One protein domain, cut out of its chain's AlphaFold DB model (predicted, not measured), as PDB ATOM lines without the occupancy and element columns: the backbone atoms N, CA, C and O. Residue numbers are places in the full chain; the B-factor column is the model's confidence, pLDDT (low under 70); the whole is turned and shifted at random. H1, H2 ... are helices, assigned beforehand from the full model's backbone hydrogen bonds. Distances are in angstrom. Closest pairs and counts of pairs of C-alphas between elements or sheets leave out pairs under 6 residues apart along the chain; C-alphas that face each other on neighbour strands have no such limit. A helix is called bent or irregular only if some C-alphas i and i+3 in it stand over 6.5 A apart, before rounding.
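What this domain is: This is residues 28 to 131 of the 728 residues of the protein "Hypothetical protein" of Symbiodinium microadriaticum (UniProt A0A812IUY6). Five helices make a body in which the first part of H5, residues 111 to 118, runs through the middle, with H3 and H4 packed on it and the helical hairpin of H1 and H2 on another side. The turn end of that hairpin packs on the first half of H3, the long link of residues 58 to 71 runs along the outside of the body, and the last part of H5, residues 123 to 131, sticks out as a straight arm. The printed part has 104 residues with five named helices, H1 to H5 in that order along the chain, and no named strand; the class is all helix. The whole is compact, with a radius of gyration of the C-alphas of 13.4 A and spans of 39 by 26 by 26 A.

How they stand to each other: H1, residues 28 to 42, and H2, residues 46 to 57, form a helical hairpin over a tight link of 3 residues. They touch, H1 with residues 36 to 40 alone; the closest C-alphas are those of Leu 40 and Ala 49, 5.5 A apart. They run opposite ways at a shallow tilt of 32 degrees, only just short of steep. H3, residues 72 to 88, is the hub, touching three other helices. H1 and H3 only just touch, with 3 pairs of C-alphas within 8 A, the closest those of Ala 42 and Val 77 at 6.4 A; they run opposite ways at a steep tilt of 39 degrees. H2, with residues 48 to 52 alone, touches residues 73 to 74 of H3, the closest C-alphas being those of Leu 48 and Met 74, 7.2 A apart, at a steep tilt of 58 degrees. H4, residues 95 to 105, is close to H3 but not clearly touching it; their closest C-alphas, of Val 86 and Leu 99, are 6.8 A apart. H4 is apart from H1 and H2. H5, residues 111 to 131, touches H3 with residues 111 to 115 alone, at a steep tilt of 47 degrees; the closest C-alphas are those of Phe 82 and Gly 111, 3.7 A apart. With residues 113 to 118 alone H5 touches H4, at a steep tilt of 62 degrees, the closest C-alphas being those of Ile 102 and Ala 114 at 5.5 A. H5 is close to H2 but not clearly touching it, with the C-alphas of Leu 56 and Arg 112 closest at 6.0 A. It is likewise close to H1 but not clearly touching it, with the C-alphas of Tyr 28 and His 122 closest at 7.6 A. The helix packing is mostly crossed: of 5 pairs that touch, 1 is at a shallow tilt. In H1, H2, H4 and H5 every O i to N i+4 pair is within hydrogen-bond range; in H3 it is 11 of 13.

Where its parts are: H1 begins at C-alpha 28, at (433.448, 362.130, 326.645), and is 20.7 A from first to last C-alpha. H2 is 16.5 A long. H3 begins at C-alpha 72, at (411.436, 350.114, 312.336), and is 25.0 A long. H3 is irregular: C-alphas 73 and 76 are 7.4 A apart. H4 measures 15.7 A. H5, the longest helix with 21 residues and 30.1 A, ends at C-alpha 131, at (443.013, 352.438, 339.511).

The domain as a whole: The two C-alphas farthest apart, those of Pro 44 and Thr 131, are 42.6 A from each other. Without the stretch that stands free, residues 123 to 131, the body has 95 residues and spans 37 by 25 by 21 A. The printed part has no cut. The link from H2 to H3, 14 residues, is long; that from H3 to H4 is short and that from H4 to H5 tight. The mean pLDDT of the printed part is 87.7, and no printed residue is under 70.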
ATOM      1  N   TYR A  28     434.301 363.171 327.221       83.38
ATOM      2  CA  TYR A  28     433.448 362.130 326.645       83.38
ATOM      3  C   TYR A  28     431.981 362.301 327.037       83.38
ATOM      4  O   TYR A  28     431.129 362.278 326.157       83.38
ATOM      5  N   ASP A  29     431.674 362.572 328.307       79.75
ATOM      6  CA  ASP A  29     430.287 362.731 328.773       79.75
ATOM      7  C   ASP A  29     429.581 363.911 328.081       79.75
ATOM      8  O   ASP A  29     428.430 363.812 327.658       79.75
ATOM      9  N   SER A  30     430.299 365.021 327.876       77.50
ATOM     10  CA  SER A  30     429.797 366.198 327.151       77.50
ATOM     11  C   SER A  30     429.581 365.907 325.658       77.50
ATOM     12  O   SER A  30     428.577 366.320 325.069       77.50
ATOM     13  N   TRP A  31     430.490 365.145 325.040       88.38
ATOM     14  CA  TRP A  31     430.349 364.671 323.659       88.38
ATOM     15  C   TRP A  31     429.164 363.701 323.511       88.38
ATOM     16  O   TRP A  31     428.345 363.857 322.604       88.38
ATOM     17  N   ARG A  32     429.015 362.762 324.450       88.00
ATOM     18  CA  ARG A  32     427.950 361.752 324.520       88.00
ATOM     19  C   ARG A  32     426.575 362.384 324.732       88.00
ATOM     20  O   ARG A  32     425.625 362.006 324.053       88.00
ATOM     21  N   TYR A  33     426.478 363.400 325.589       85.62
ATOM     22  CA  TYR A  33     425.258 364.193 325.765       85.62
ATOM     23  C   TYR A  33     424.893 364.964 324.485       85.62
ATOM     24  O   TYR A  33     423.743 364.942 324.037       85.62
ATOM     25  N   SER A  34     425.882 365.584 323.826       87.06
ATOM     26  CA  SER A  34     425.674 366.237 322.527       87.06
ATOM     27  C   SER A  34     425.217 365.251 321.444       87.06
ATOM     28  O   SER A  34     424.447 365.642 320.569       87.06
ATOM     29  N   LEU A  35     425.667 363.994 321.482       90.75
ATOM     30  CA  LEU A  35     425.235 362.942 320.564       90.75
ATOM     31  C   LEU A  35     423.760 362.565 320.789       90.75
ATOM     32  O   LEU A  35     423.002 362.518 319.819       90.75
ATOM     33  N   CYS A  36     423.323 362.394 322.043       89.88
ATOM     34  CA  CYS A  36     421.911 362.158 322.380       89.88
ATOM     35  C   CYS A  36     420.996 363.276 321.857       89.88
ATOM     36  O   CYS A  36     419.958 362.998 321.257       89.88
ATOM     37  N   ALA A  37     421.405 364.541 322.005       87.81
ATOM     38  CA  ALA A  37     420.655 365.684 321.480       87.81
ATOM     39  C   ALA A  37     420.503 365.649 319.944       87.81
ATOM     40  O   ALA A  37     419.462 366.035 319.410       87.81
ATOM     41  N   GLN A  38     421.507 365.148 319.217       90.62
ATOM     42  CA  GLN A  38     421.424 364.976 317.761       90.62
ATOM     43  C   GLN A  38     420.545 363.784 317.362       90.62
ATOM     44  O   GLN A  38     419.843 363.874 316.359       90.62
ATOM     45  N   VAL A  39     420.524 362.698 318.146       90.44
ATOM     46  CA  VAL A  39     419.583 361.575 317.958       90.44
ATOM     47  C   VAL A  39     418.135 362.047 318.133       90.44
ATOM     48  O   VAL A  39     417.299 361.751 317.283       90.44
ATOM     49  N   LEU A  40     417.854 362.847 319.171       89.25
ATOM     50  CA  LEU A  40     416.542 363.472 319.385       89.25
ATOM     51  C   LEU A  40     416.129 364.346 318.191       89.25
ATOM     52  O   LEU A  40     415.018 364.204 317.689       89.25
ATOM     53  N   ARG A  41     417.037 365.195 317.686       86.31
ATOM     54  CA  ARG A  41     416.793 366.056 316.513       86.31
ATOM     55  C   ARG A  41     416.600 365.277 315.205       86.31
ATOM     56  O   ARG A  41     415.865 365.724 314.331       86.31
ATOM     57  N   ALA A  42     417.302 364.159 315.031       87.25
ATOM     58  CA  ALA A  42     417.264 363.371 313.801       87.25
ATOM     59  C   ALA A  42     416.079 362.391 313.732       87.25
ATOM     60  O   ALA A  42     415.825 361.833 312.661       87.25
ATOM     61  N   SER A  43     415.379 362.166 314.846       86.62
ATOM     62  CA  SER A  43     414.229 361.267 314.912       86.62
ATOM     63  C   SER A  43     412.981 361.849 314.239       86.62
ATOM     64  O   SER A  43     412.713 363.040 314.394       86.62
ATOM     65  N   PRO A  44     412.165 361.025 313.548       80.94
ATOM     66  CA  PRO A  44     410.841 361.440 313.084       80.94
ATOM     67  C   PRO A  44     409.820 361.611 314.225       80.94
ATOM     68  O   PRO A  44     408.806 362.272 314.026       80.94
ATOM     69  N   ASP A  45     410.071 361.021 315.399       85.38
ATOM     70  CA  ASP A  45     409.208 361.104 316.584       85.38
ATOM     71  C   ASP A  45     410.062 361.230 317.869       85.38
ATOM     72  O   ASP A  45     410.893 360.350 318.142       85.38
ATOM     73  N   PRO A  46     409.882 362.292 318.682       82.94
ATOM     74  CA  PRO A  46     410.535 362.430 319.983       82.94
ATOM     75  C   PRO A  46     410.253 361.278 320.964       82.94
ATOM     76  O   PRO A  46     411.137 360.923 321.743       82.94
ATOM     77  N   ALA A  47     409.066 360.662 320.932       87.38
ATOM     78  CA  ALA A  47     408.719 359.567 321.840       87.38
ATOM     79  C   ALA A  47     409.499 358.284 321.505       87.38
ATOM     80  O   ALA A  47     410.080 357.657 322.397       87.38
ATOM     81  N   LEU A  48     409.597 357.930 320.218       88.94
ATOM     82  CA  LEU A  48     410.464 356.837 319.761       88.94
ATOM     83  C   LEU A  48     411.948 357.120 320.033       88.94
ATOM     84  O   LEU A  48     412.676 356.207 320.414       88.94
ATOM     85  N   ALA A  49     412.390 358.376 319.908       88.38
ATOM     86  CA  ALA A  49     413.765 358.770 320.214       88.38
ATOM     87  C   ALA A  49     414.126 358.569 321.692       88.38
ATOM     88  O   ALA A  49     415.189 358.033 322.001       88.38
ATOM     89  N   LEU A  50     413.236 358.969 322.606       88.06
ATOM     90  CA  LEU A  50     413.429 358.780 324.045       88.06
ATOM     91  C   LEU A  50     413.425 357.295 324.429       88.06
ATOM     92  O   LEU A  50     414.247 356.886 325.245       88.06
ATOM     93  N   THR A  51     412.563 356.479 323.820       89.62
ATOM     94  CA  THR A  51     412.566 355.019 324.019       89.62
ATOM     95  C   THR A  51     413.874 354.395 323.522       89.62
ATOM     96  O   THR A  51     414.540 353.690 324.273       89.62
ATOM     97  N   TYR A  52     414.315 354.745 322.311       91.50
ATOM     98  CA  TYR A  52     415.580 354.295 321.720       91.50
ATOM     99  C   TYR A  52     416.815 354.685 322.556       91.50
ATOM    100  O   TYR A  52     417.752 353.893 322.675       91.50
ATOM    101  N   LEU A  53     416.828 355.884 323.155       90.38
ATOM    102  CA  LEU A  53     417.905 356.326 324.049       90.38
ATOM    103  C   LEU A  53     417.871 355.611 325.410       90.38
ATOM    104  O   LEU A  53     418.928 355.259 325.924       90.38
ATOM    105  N   ARG A  54     416.685 355.310 325.956       86.38
ATOM    106  CA  ARG A  54     416.562 354.470 327.162       86.38
ATOM    107  C   ARG A  54     417.052 353.047 326.908       86.38
ATOM    108  O   ARG A  54     417.858 352.550 327.679       86.38
ATOM    109  N   GLU A  55     416.648 352.421 325.800       86.19
ATOM    110  CA  GLU A  55     417.152 351.100 325.382       86.19
ATOM    111  C   GLU A  55     418.678 351.091 325.196       86.19
ATOM    112  O   GLU A  55     419.343 350.097 325.480       86.19
ATOM    113  N   LEU A  56     419.263 352.191 324.716       85.88
ATOM    114  CA  LEU A  56     420.713 352.340 324.592       85.88
ATOM    115  C   LEU A  56     421.413 352.360 325.965       85.88
ATOM    116  O   LEU A  56     422.489 351.774 326.079       85.88
ATOM    117  N   GLU A  57     420.817 353.004 326.969       83.25
ATOM    118  CA  GLU A  57     421.356 353.169 328.332       83.25
ATOM    119  C   GLU A  57     421.046 351.986 329.272       83.25
ATOM    120  O   GLU A  57     421.758 351.781 330.252       83.25
ATOM    121  N   ASP A  58     420.026 351.183 328.967       84.00
ATOM    122  CA  ASP A  58     419.602 350.037 329.776       84.00
ATOM    123  C   ASP A  58     420.586 348.852 329.677       84.00
ATOM    124  O   ASP A  58     420.603 348.103 328.695       84.00
ATOM    125  N   GLU A  59     421.398 348.648 330.722       79.12
ATOM    126  CA  GLU A  59     422.346 347.527 330.820       79.12
ATOM    127  C   GLU A  59     421.663 346.137 330.806       79.12
ATOM    128  O   GLU A  59     422.343 345.144 330.544       79.12
ATOM    129  N   SER A  60     420.341 346.035 331.029       84.19
ATOM    130  CA  SER A  60     419.598 344.765 330.941       84.19
ATOM    131  C   SER A  60     419.295 344.327 329.501       84.19
ATOM    132  O   SER A  60     419.150 343.131 329.238       84.19
ATOM    133  N   VAL A  61     419.266 345.266 328.548       87.19
ATOM    134  CA  VAL A  61     419.161 344.959 327.116       87.19
ATOM    135  C   VAL A  61     420.486 344.363 326.645       87.19
ATOM    136  O   VAL A  61     421.515 345.047 326.641       87.19
ATOM    137  N   ALA A  62     420.489 343.098 326.220       88.31
ATOM    138  CA  ALA A  62     421.718 342.440 325.797       88.31
ATOM    139  C   ALA A  62     422.289 343.079 324.520       88.31
ATOM    140  O   ALA A  62     421.570 343.424 323.582       88.31
ATOM    141  N   PHE A  63     423.619 343.189 324.448       90.31
ATOM    142  CA  PHE A  63     424.310 343.816 323.317       90.31
ATOM    143  C   PHE A  63     423.946 343.179 321.961       90.31
ATOM    144  O   PHE A  63     423.866 343.883 320.956       90.31
ATOM    145  N   ALA A  64     423.709 341.863 321.931       91.00
ATOM    146  CA  ALA A  64     423.335 341.119 320.727       91.00
ATOM    147  C   ALA A  64     421.900 341.400 320.241       91.00
ATOM    148  O   ALA A  64     421.649 341.274 319.045       91.00
ATOM    149  N   ASP A  65     420.999 341.827 321.131       91.12
ATOM    150  CA  ASP A  65     419.577 342.042 320.827       91.12
ATOM    151  C   ASP A  65     419.298 343.455 320.291       91.12
ATOM    152  O   ASP A  65     418.241 343.728 319.724       91.12
ATOM    153  N   LEU A  66     420.261 344.376 320.419       89.31
ATOM    154  CA  LEU A  66     420.122 345.753 319.939       89.31
ATOM    155  C   LEU A  66     419.734 345.847 318.447       89.31
ATOM    156  O   LEU A  66     418.820 346.611 318.146       89.31
ATOM    157  N   PRO A  67     420.330 345.108 317.490       89.06
ATOM    158  CA  PRO A  67     419.915 345.195 316.088       89.06
ATOM    159  C   PRO A  67     418.517 344.613 315.839       89.06
ATOM    160  O   PRO A  67     417.810 345.092 314.956       89.06
ATOM    161  N   THR A  68     418.109 343.587 316.594       88.25
ATOM    162  CA  THR A  68     416.853 342.848 316.378       88.25
ATOM    163  C   THR A  68     415.650 343.489 317.067       88.25
ATOM    164  O   THR A  68     414.541 343.380 316.551       88.25
ATOM    165  N   MET A  69     415.853 344.204 318.178       87.38
ATOM    166  CA  MET A  69     414.803 344.962 318.876       87.38
ATOM    167  C   MET A  69     414.632 346.401 318.358       87.38
ATOM    168  O   MET A  69     413.905 347.194 318.949       87.38
ATOM    169  N   LEU A  70     415.295 346.780 317.261       89.75
ATOM    170  CA  LEU A  70     415.153 348.113 316.673       89.75
ATOM    171  C   LEU A  70     413.723 348.362 316.179       89.75
ATOM    172  O   LEU A  70     413.248 347.704 315.252       89.75
ATOM    173  N   ASN A  71     413.054 349.369 316.748       89.50
ATOM    174  CA  ASN A  71     411.795 349.858 316.197       89.50
ATOM    175  C   ASN A  71     412.013 350.298 314.729       89.50
ATOM    176  O   ASN A  71     412.879 351.144 314.486       89.50
ATOM    177  N   PRO A  72     411.226 349.802 313.751       89.25
ATOM    178  CA  PRO A  72     411.436 350.114 312.336       89.25
ATOM    179  C   PRO A  72     411.440 351.611 311.994       89.25
ATOM    180  O   PRO A  72     412.144 352.017 311.067       89.25
ATOM    181  N   GLY A  73     410.718 352.445 312.754       87.69
ATOM    182  CA  GLY A  73     410.724 353.906 312.596       87.69
ATOM    183  C   GLY A  73     412.075 354.559 312.918       87.69
ATOM    184  O   GLY A  73     412.385 355.628 312.394       87.69
ATOM    185  N   MET A  74     412.915 353.890 313.713       91.19
ATOM    186  CA  MET A  74     414.248 354.353 314.113       91.19
ATOM    187  C   MET A  74     415.382 353.805 313.228       91.19
ATOM    188  O   MET A  74     416.521 354.238 313.386       91.19
ATOM    189  N   ASN A  75     415.099 352.932 312.249       90.50
ATOM    190  CA  ASN A  75     416.106 352.343 311.345       90.50
ATOM    191  C   ASN A  75     417.035 353.391 310.705       90.50
ATOM    192  O   ASN A  75     418.258 353.259 310.725       90.50
ATOM    193  N   ARG A  76     416.460 354.472 310.160       90.56
ATOM    194  CA  ARG A  76     417.233 355.555 309.531       90.56
ATOM    195  C   ARG A  76     418.111 356.300 310.540       90.56
ATOM    196  O   ARG A  76     419.214 356.716 310.186       90.56
ATOM    197  N   VAL A  77     417.635 356.465 311.774       91.94
ATOM    198  CA  VAL A  77     418.377 357.122 312.856       91.94
ATOM    199  C   VAL A  77     419.553 356.250 313.293       91.94
ATOM    200  O   VAL A  77     420.663 356.765 313.366       91.94
ATOM    201  N   ASP A  78     419.357 354.939 313.479       93.38
ATOM    202  CA  ASP A  78     420.419 354.016 313.915       93.38
ATOM    203  C   ASP A  78     421.552 353.901 312.879       93.38
ATOM    204  O   ASP A  78     422.730 353.988 313.230       93.38
ATOM    205  N   VAL A  79     421.211 353.838 311.586       93.19
ATOM    206  CA  VAL A  79     422.200 353.841 310.489       93.19
ATOM    207  C   VAL A  79     422.932 355.182 310.386       93.19
ATOM    208  O   VAL A  79     424.145 355.218 310.163       93.19
ATOM    209  N   THR A  80     422.228 356.301 310.581       93.19
ATOM    210  CA  THR A  80     422.854 357.635 310.575       93.19
ATOM    211  C   THR A  80     423.754 357.825 311.800       93.19
ATOM    212  O   THR A  80     424.824 358.416 311.680       93.19
ATOM    213  N   LEU A  81     423.372 357.269 312.956       93.81
ATOM    214  CA  LEU A  81     424.175 357.253 314.175       93.81
ATOM    215  C   LEU A  81     425.454 356.434 313.970       93.81
ATOM    216  O   LEU A  81     426.539 356.922 314.282       93.81
ATOM    217  N   PHE A  82     425.352 355.240 313.377       94.12
ATOM    218  CA  PHE A  82     426.513 354.420 313.017       94.12
ATOM    219  C   PHE A  82     427.487 355.187 312.115       94.12
ATOM    220  O   PHE A  82     428.678 355.267 312.413       94.12
ATOM    221  N   ALA A  83     426.982 355.806 311.043       92.69
ATOM    222  CA  ALA A  83     427.801 356.587 310.119       92.69
ATOM    223  C   ALA A  83     428.464 357.798 310.801       92.69
ATOM    224  O   ALA A  83     429.643 358.069 310.561       92.69
ATOM    225  N   ALA A  84     427.739 358.498 311.679       92.62
ATOM    226  CA  ALA A  84     428.258 359.631 312.441       92.62
ATOM    227  C   ALA A  84     429.366 359.206 313.421       92.62
ATOM    228  O   ALA A  84     430.428 359.826 313.440       92.62
ATOM    229  N   ILE A  85     429.164 358.119 314.177       93.12
ATOM    230  CA  ILE A  85     430.156 357.565 315.113       93.12
ATOM    231  C   ILE A  85     431.411 357.103 314.371       93.12
ATOM    232  O   ILE A  85     432.522 357.461 314.765       93.12
ATOM    233  N   VAL A  86     431.253 356.356 313.273       91.62
ATOM    234  CA  VAL A  86     432.380 355.931 312.430       91.62
ATOM    235  C   VAL A  86     433.140 357.148 311.901       91.62
ATOM    236  O   VAL A  86     434.364 357.150 311.960       91.62
ATOM    237  N   GLY A  87     432.444 358.199 311.453       89.75
ATOM    238  CA  GLY A  87     433.056 359.463 311.033       89.75
ATOM    239  C   GLY A  87     433.841 360.160 312.150       89.75
ATOM    240  O   GLY A  87     434.995 360.533 311.945       89.75
ATOM    241  N   ALA A  88     433.268 360.273 313.352       88.62
ATOM    242  CA  ALA A  88     433.936 360.870 314.513       88.62
ATOM    243  C   ALA A  88     435.185 360.089 314.959       88.62
ATOM    244  O   ALA A  88     436.134 360.684 315.465       88.62
ATOM    245  N   CYS A  89     435.207 358.772 314.729       88.19
ATOM    246  CA  CYS A  89     436.345 357.897 315.019       88.19
ATOM    247  C   CYS A  89     437.439 357.899 313.931       88.19
ATOM    248  O   CYS A  89     438.396 357.140 314.052       88.19
ATOM    249  N   GLN A  90     437.336 358.707 312.865       83.75
ATOM    250  CA  GLN A  90     438.363 358.779 311.805       83.75
ATOM    251  C   GLN A  90     439.565 359.674 312.151       83.75
ATOM    252  O   GLN A  90     440.563 359.643 311.429       83.75
ATOM    253  N   LYS A  91     439.493 360.470 313.226       77.38
ATOM    254  CA  LYS A  91     440.548 361.412 313.637       77.38
ATOM    255  C   LYS A  91     440.990 361.180 315.085       77.38
ATOM    256  O   LYS A  91     440.255 360.601 315.878       77.38
ATOM    257  N   GLY A  92     442.193 361.652 315.414       74.31
ATOM    258  CA  GLY A  92     442.823 361.481 316.728       74.31
ATOM    259  C   GLY A  92     443.739 360.255 316.816       74.31
ATOM    260  O   GLY A  92     443.687 359.345 315.988       74.31
ATOM    261  N   ILE A  93     444.601 360.226 317.832       75.88
ATOM    262  CA  ILE A  93     445.682 359.237 318.000       75.88
ATOM    263  C   ILE A  93     445.138 357.800 318.113       75.88
ATOM    264  O   ILE A  93     445.763 356.858 317.624       75.88
ATOM    265  N   LYS A  94     443.959 357.623 318.720       79.81
ATOM    266  CA  LYS A  94     443.313 356.314 318.933       79.81
ATOM    267  C   LYS A  94     442.338 355.895 317.820       79.81
ATOM    268  O   LYS A  94     441.791 354.796 317.893       79.81
ATOM    269  N   ALA A  95     442.120 356.725 316.794       80.06
ATOM    270  CA  ALA A  95     441.125 356.528 315.727       80.06
ATOM    271  C   ALA A  95     441.066 355.088 315.180       80.06
ATOM    272  O   ALA A  95     440.032 354.418 315.215       80.06
ATOM    273  N   ALA A  96     442.220 354.576 314.742       81.75
ATOM    274  CA  ALA A  96     442.342 353.245 314.151       81.75
ATOM    275  C   ALA A  96     442.032 352.099 315.133       81.75
ATOM    276  O   ALA A  96     441.692 351.001 314.698       81.75
ATOM    277  N   GLU A  97     442.159 352.325 316.440       86.06
ATOM    278  CA  GLU A  97     441.814 351.344 317.467       86.06
ATOM    279  C   GLU A  97     440.304 351.354 317.737       86.06
ATOM    280  O   GLU A  97     439.685 350.295 317.685       86.06
ATOM    281  N   HIS A  98     439.688 352.533 317.917       86.94
ATOM    282  CA  HIS A  98     438.231 352.660 318.066       86.94
ATOM    283  C   HIS A  98     437.485 352.046 316.873       86.94
ATOM    284  O   HIS A  98     436.572 351.243 317.063       86.94
ATOM    285  N   LEU A  99     437.924 352.346 315.644       89.94
ATOM    286  CA  LEU A  99     437.341 351.773 314.429       89.94
ATOM    287  C   LEU A  99     437.471 350.244 314.380       89.94
ATOM    288  O   LEU A  99     436.496 349.579 314.039       89.94
ATOM    289  N   LYS A 100     438.620 349.674 314.768       90.75
ATOM    290  CA  LYS A 100     438.797 348.212 314.846       90.75
ATOM    291  C   LYS A 100     437.875 347.574 315.881       90.75
ATOM    292  O   LYS A 100     437.278 346.543 315.591       90.75
ATOM    293  N   THR A 101     437.731 348.165 317.069       91.06
ATOM    294  CA  THR A 101     436.846 347.620 318.111       91.06
ATOM    295  C   THR A 101     435.378 347.684 317.686       91.06
ATOM    296  O   THR A 101     434.651 346.717 317.903       91.06
ATOM    297  N   ILE A 102     434.951 348.768 317.025       92.94
ATOM    298  CA  ILE A 102     433.604 348.879 316.442       92.94
ATOM    299  C   ILE A 102     433.413 347.817 315.349       92.94
ATOM    300  O   ILE A 102     432.453 347.060 315.419       92.94
ATOM    301  N   GLN A 103     434.344 347.689 314.398       92.25
ATOM    302  CA  GLN A 103     434.282 346.689 313.318       92.25
ATOM    303  C   GLN A 103     434.257 345.236 313.821       92.25
ATOM    304  O   GLN A 103     433.651 344.383 313.180       92.25
ATOM    305  N   ALA A 104     434.916 344.946 314.945       92.00
ATOM    306  CA  ALA A 104     434.978 343.604 315.520       92.00
ATOM    307  C   ALA A 104     433.745 343.224 316.359       92.00
ATOM    308  O   ALA A 104     433.551 342.041 316.631       92.00
ATOM    309  N   ARG A 105     432.948 344.203 316.816       93.56
ATOM    310  CA  ARG A 105     431.856 343.979 317.782       93.56
ATOM    311  C   ARG A 105     430.480 344.422 317.295       93.56
ATOM    312  O   ARG A 105     429.511 343.727 317.573       93.56
ATOM    313  N   ALA A 106     430.371 345.563 316.624       94.50
ATOM    314  CA  ALA A 106     429.093 346.106 316.179       94.50
ATOM    315  C   ALA A 106     428.702 345.560 314.799       94.50
ATOM    316  O   ALA A 106     429.516 345.522 313.874       94.50
ATOM    317  N   ALA A 107     427.430 345.204 314.637       93.69
ATOM    318  CA  ALA A 107     426.840 344.941 313.336       93.69
ATOM    319  C   ALA A 107     426.898 346.209 312.469       93.69
ATOM    320  O   ALA A 107     426.660 347.326 312.941       93.69
ATOM    321  N   PHE A 108     427.209 346.040 311.183       92.25
ATOM    322  CA  PHE A 108     427.321 347.160 310.255       92.25
ATOM    323  C   PHE A 108     425.987 347.914 310.146       92.25
ATOM    324  O   PHE A 108     424.963 347.323 309.813       92.25
ATOM    325  N   GLY A 109     426.007 349.220 310.420       90.94
ATOM    326  CA  GLY A 109     424.809 350.060 310.437       90.94
ATOM    327  C   GLY A 109     424.077 350.134 311.783       90.94
ATOM    328  O   GLY A 109     423.161 350.943 311.889       90.94
ATOM    329  N   CYS A 110     424.473 349.378 312.817       94.00
ATOM    330  CA  CYS A 110     423.860 349.490 314.145       94.00
ATOM    331  C   CYS A 110     424.567 350.546 315.009       94.00
ATOM    332  O   CYS A 110     425.603 350.292 315.637       94.00
ATOM    333  N   GLY A 111     423.999 351.751 315.045       94.19
ATOM    334  CA  GLY A 111     424.527 352.889 315.795       94.19
ATOM    335  C   GLY A 111     424.591 352.634 317.297       94.19
ATOM    336  O   GLY A 111     425.609 352.940 317.917       94.19
ATOM    337  N   ARG A 112     423.563 352.001 317.878       93.62
ATOM    338  CA  ARG A 112     423.538 351.665 319.315       93.62
ATOM    339  C   ARG A 112     424.666 350.729 319.734       93.62
ATOM    340  O   ARG A 112     425.300 350.973 320.756       93.62
ATOM    341  N   GLN A 113     424.967 349.700 318.941       94.12
ATOM    342  CA  GLN A 113     426.105 348.818 319.221       94.12
ATOM    343  C   GLN A 113     427.443 349.554 319.087       94.12
ATOM    344  O   GLN A 113     428.295 349.423 319.965       94.12
ATOM    345  N   ALA A 114     427.626 350.360 318.035       94.00
ATOM    346  CA  ALA A 114     428.842 351.162 317.870       94.00
ATOM    347  C   ALA A 114     429.049 352.143 319.039       94.00
ATOM    348  O   ALA A 114     430.180 352.332 319.487       94.00
ATOM    349  N   LEU A 115     427.964 352.715 319.567       93.94
ATOM    350  CA  LEU A 115     428.000 353.624 320.708       93.94
ATOM    351  C   LEU A 115     428.312 352.904 322.022       93.94
ATOM    352  O   LEU A 115     429.226 353.324 322.725       93.94
ATOM    353  N   ARG A 116     427.656 351.771 322.315       92.62
ATOM    354  CA  ARG A 116     427.976 350.972 323.513       92.62
ATOM    355  C   ARG A 116     429.420 350.462 323.519       92.62
ATOM    356  O   ARG A 116     430.039 350.419 324.576       92.62
ATOM    357  N   VAL A 117     429.993 350.137 322.355       92.00
ATOM    358  CA  VAL A 117     431.421 349.782 322.234       92.00
ATOM    359  C   VAL A 117     432.339 350.934 322.667       92.00
ATOM    360  O   VAL A 117     433.382 350.684 323.273       92.00
ATOM    361  N   LEU A 118     431.966 352.187 322.382       90.44
ATOM    362  CA  LEU A 118     432.692 353.358 322.879       90.44
ATOM    363  C   LEU A 118     432.430 353.588 324.370       90.44
ATOM    364  O   LEU A 118     433.395 353.745 325.115       90.44
ATOM    365  N   ASP A 119     431.174 353.533 324.819       89.00
ATOM    366  CA  ASP A 119     430.799 353.734 326.225       89.00
ATOM    367  C   ASP A 119     431.532 352.744 327.151       89.00
ATOM    368  O   ASP A 119     432.172 353.159 328.116       89.00
ATOM    369  N   GLU A 120     431.537 351.447 326.820       86.88
ATOM    370  CA  GLU A 120     432.292 350.420 327.555       86.88
ATOM    371  C   GLU A 120     433.797 350.714 327.588       86.88
ATOM    372  O   GLU A 120     434.443 350.563 328.630       86.88
ATOM    373  N   ARG A 121     434.376 351.143 326.458       83.06
ATOM    374  CA  ARG A 121     435.804 351.461 326.385       83.06
ATOM    375  C   ARG A 121     436.139 352.683 327.237       83.06
ATOM    376  O   ARG A 121     437.142 352.649 327.944       83.06
ATOM    377  N   HIS A 122     435.327 353.736 327.201       81.25
ATOM    378  CA  HIS A 122     435.533 354.920 328.033       81.25
ATOM    379  C   HIS A 122     435.321 354.606 329.524       81.25
ATOM    380  O   HIS A 122     436.132 355.048 330.339       81.25
ATOM    381  N   LYS A 123     434.349 353.749 329.879       79.75
ATOM    382  CA  LYS A 123     434.166 353.192 331.237       79.75
ATOM    383  C   LYS A 123     435.427 352.439 331.690       79.75
ATOM    384  O   LYS A 123     435.962 352.735 332.753       79.75
ATOM    385  N   HIS A 124     435.986 351.561 330.850       79.94
ATOM    386  CA  HIS A 124     437.227 350.829 331.146       79.94
ATOM    387  C   HIS A 124     438.471 351.734 331.231       79.94
ATOM    388  O   HIS A 124     439.293 351.564 332.130       79.94
ATOM    389  N   GLU A 125     438.639 352.704 330.327       78.00
ATOM    390  CA  GLU A 125     439.761 353.652 330.382       78.00
ATOM    391  C   GLU A 125     439.679 354.564 331.617       78.00
ATOM    392  O   GLU A 125     440.712 354.822 332.237       78.00
ATOM    393  N   SER A 126     438.471 354.979 332.020       75.44
ATOM    394  CA  SER A 126     438.213 355.696 333.276       75.44
ATOM    395  C   SER A 126     438.595 354.849 334.491       75.44
ATOM    396  O   SER A 126     439.415 355.269 335.307       75.44
ATOM    397  N   THR A 127     438.095 353.611 334.555       80.00
ATOM    398  CA  THR A 127     438.432 352.629 335.595       80.00
ATOM    399  C   THR A 127     439.941 352.415 335.694       80.00
ATOM    400  O   THR A 127     440.509 352.574 336.769       80.00
ATOM    401  N   HIS A 128     440.621 352.145 334.578       82.50
ATOM    402  CA  HIS A 128     442.068 351.940 334.545       82.50
ATOM    403  C   HIS A 128     442.851 353.194 334.971       82.50
ATOM    404  O   HIS A 128     443.828 353.086 335.718       82.50
ATOM    405  N   LEU A 129     442.434 354.391 334.537       80.81
ATOM    406  CA  LEU A 129     443.057 355.651 334.948       80.81
ATOM    407  C   LEU A 129     442.890 355.884 336.456       80.81
ATOM    408  O   LEU A 129     443.872 356.202 337.125       80.81
ATOM    409  N   ALA A 130     441.692 355.653 336.997       81.62
ATOM    410  CA  ALA A 130     441.400 355.790 338.417       81.62
ATOM    411  C   ALA A 130     442.151 354.749 339.268       81.62
ATOM    412  O   ALA A 130     442.754 355.109 340.278       81.62
ATOM    413  N   THR A 131     442.210 353.480 338.846       84.12
ATOM    414  CA  THR A 131     443.013 352.438 339.511       84.12
ATOM    415  C   THR A 131     444.502 352.789 339.495       84.12
ATOM    416  O   THR A 131     445.176 352.672 340.522       84.12
TER     417      THR A 131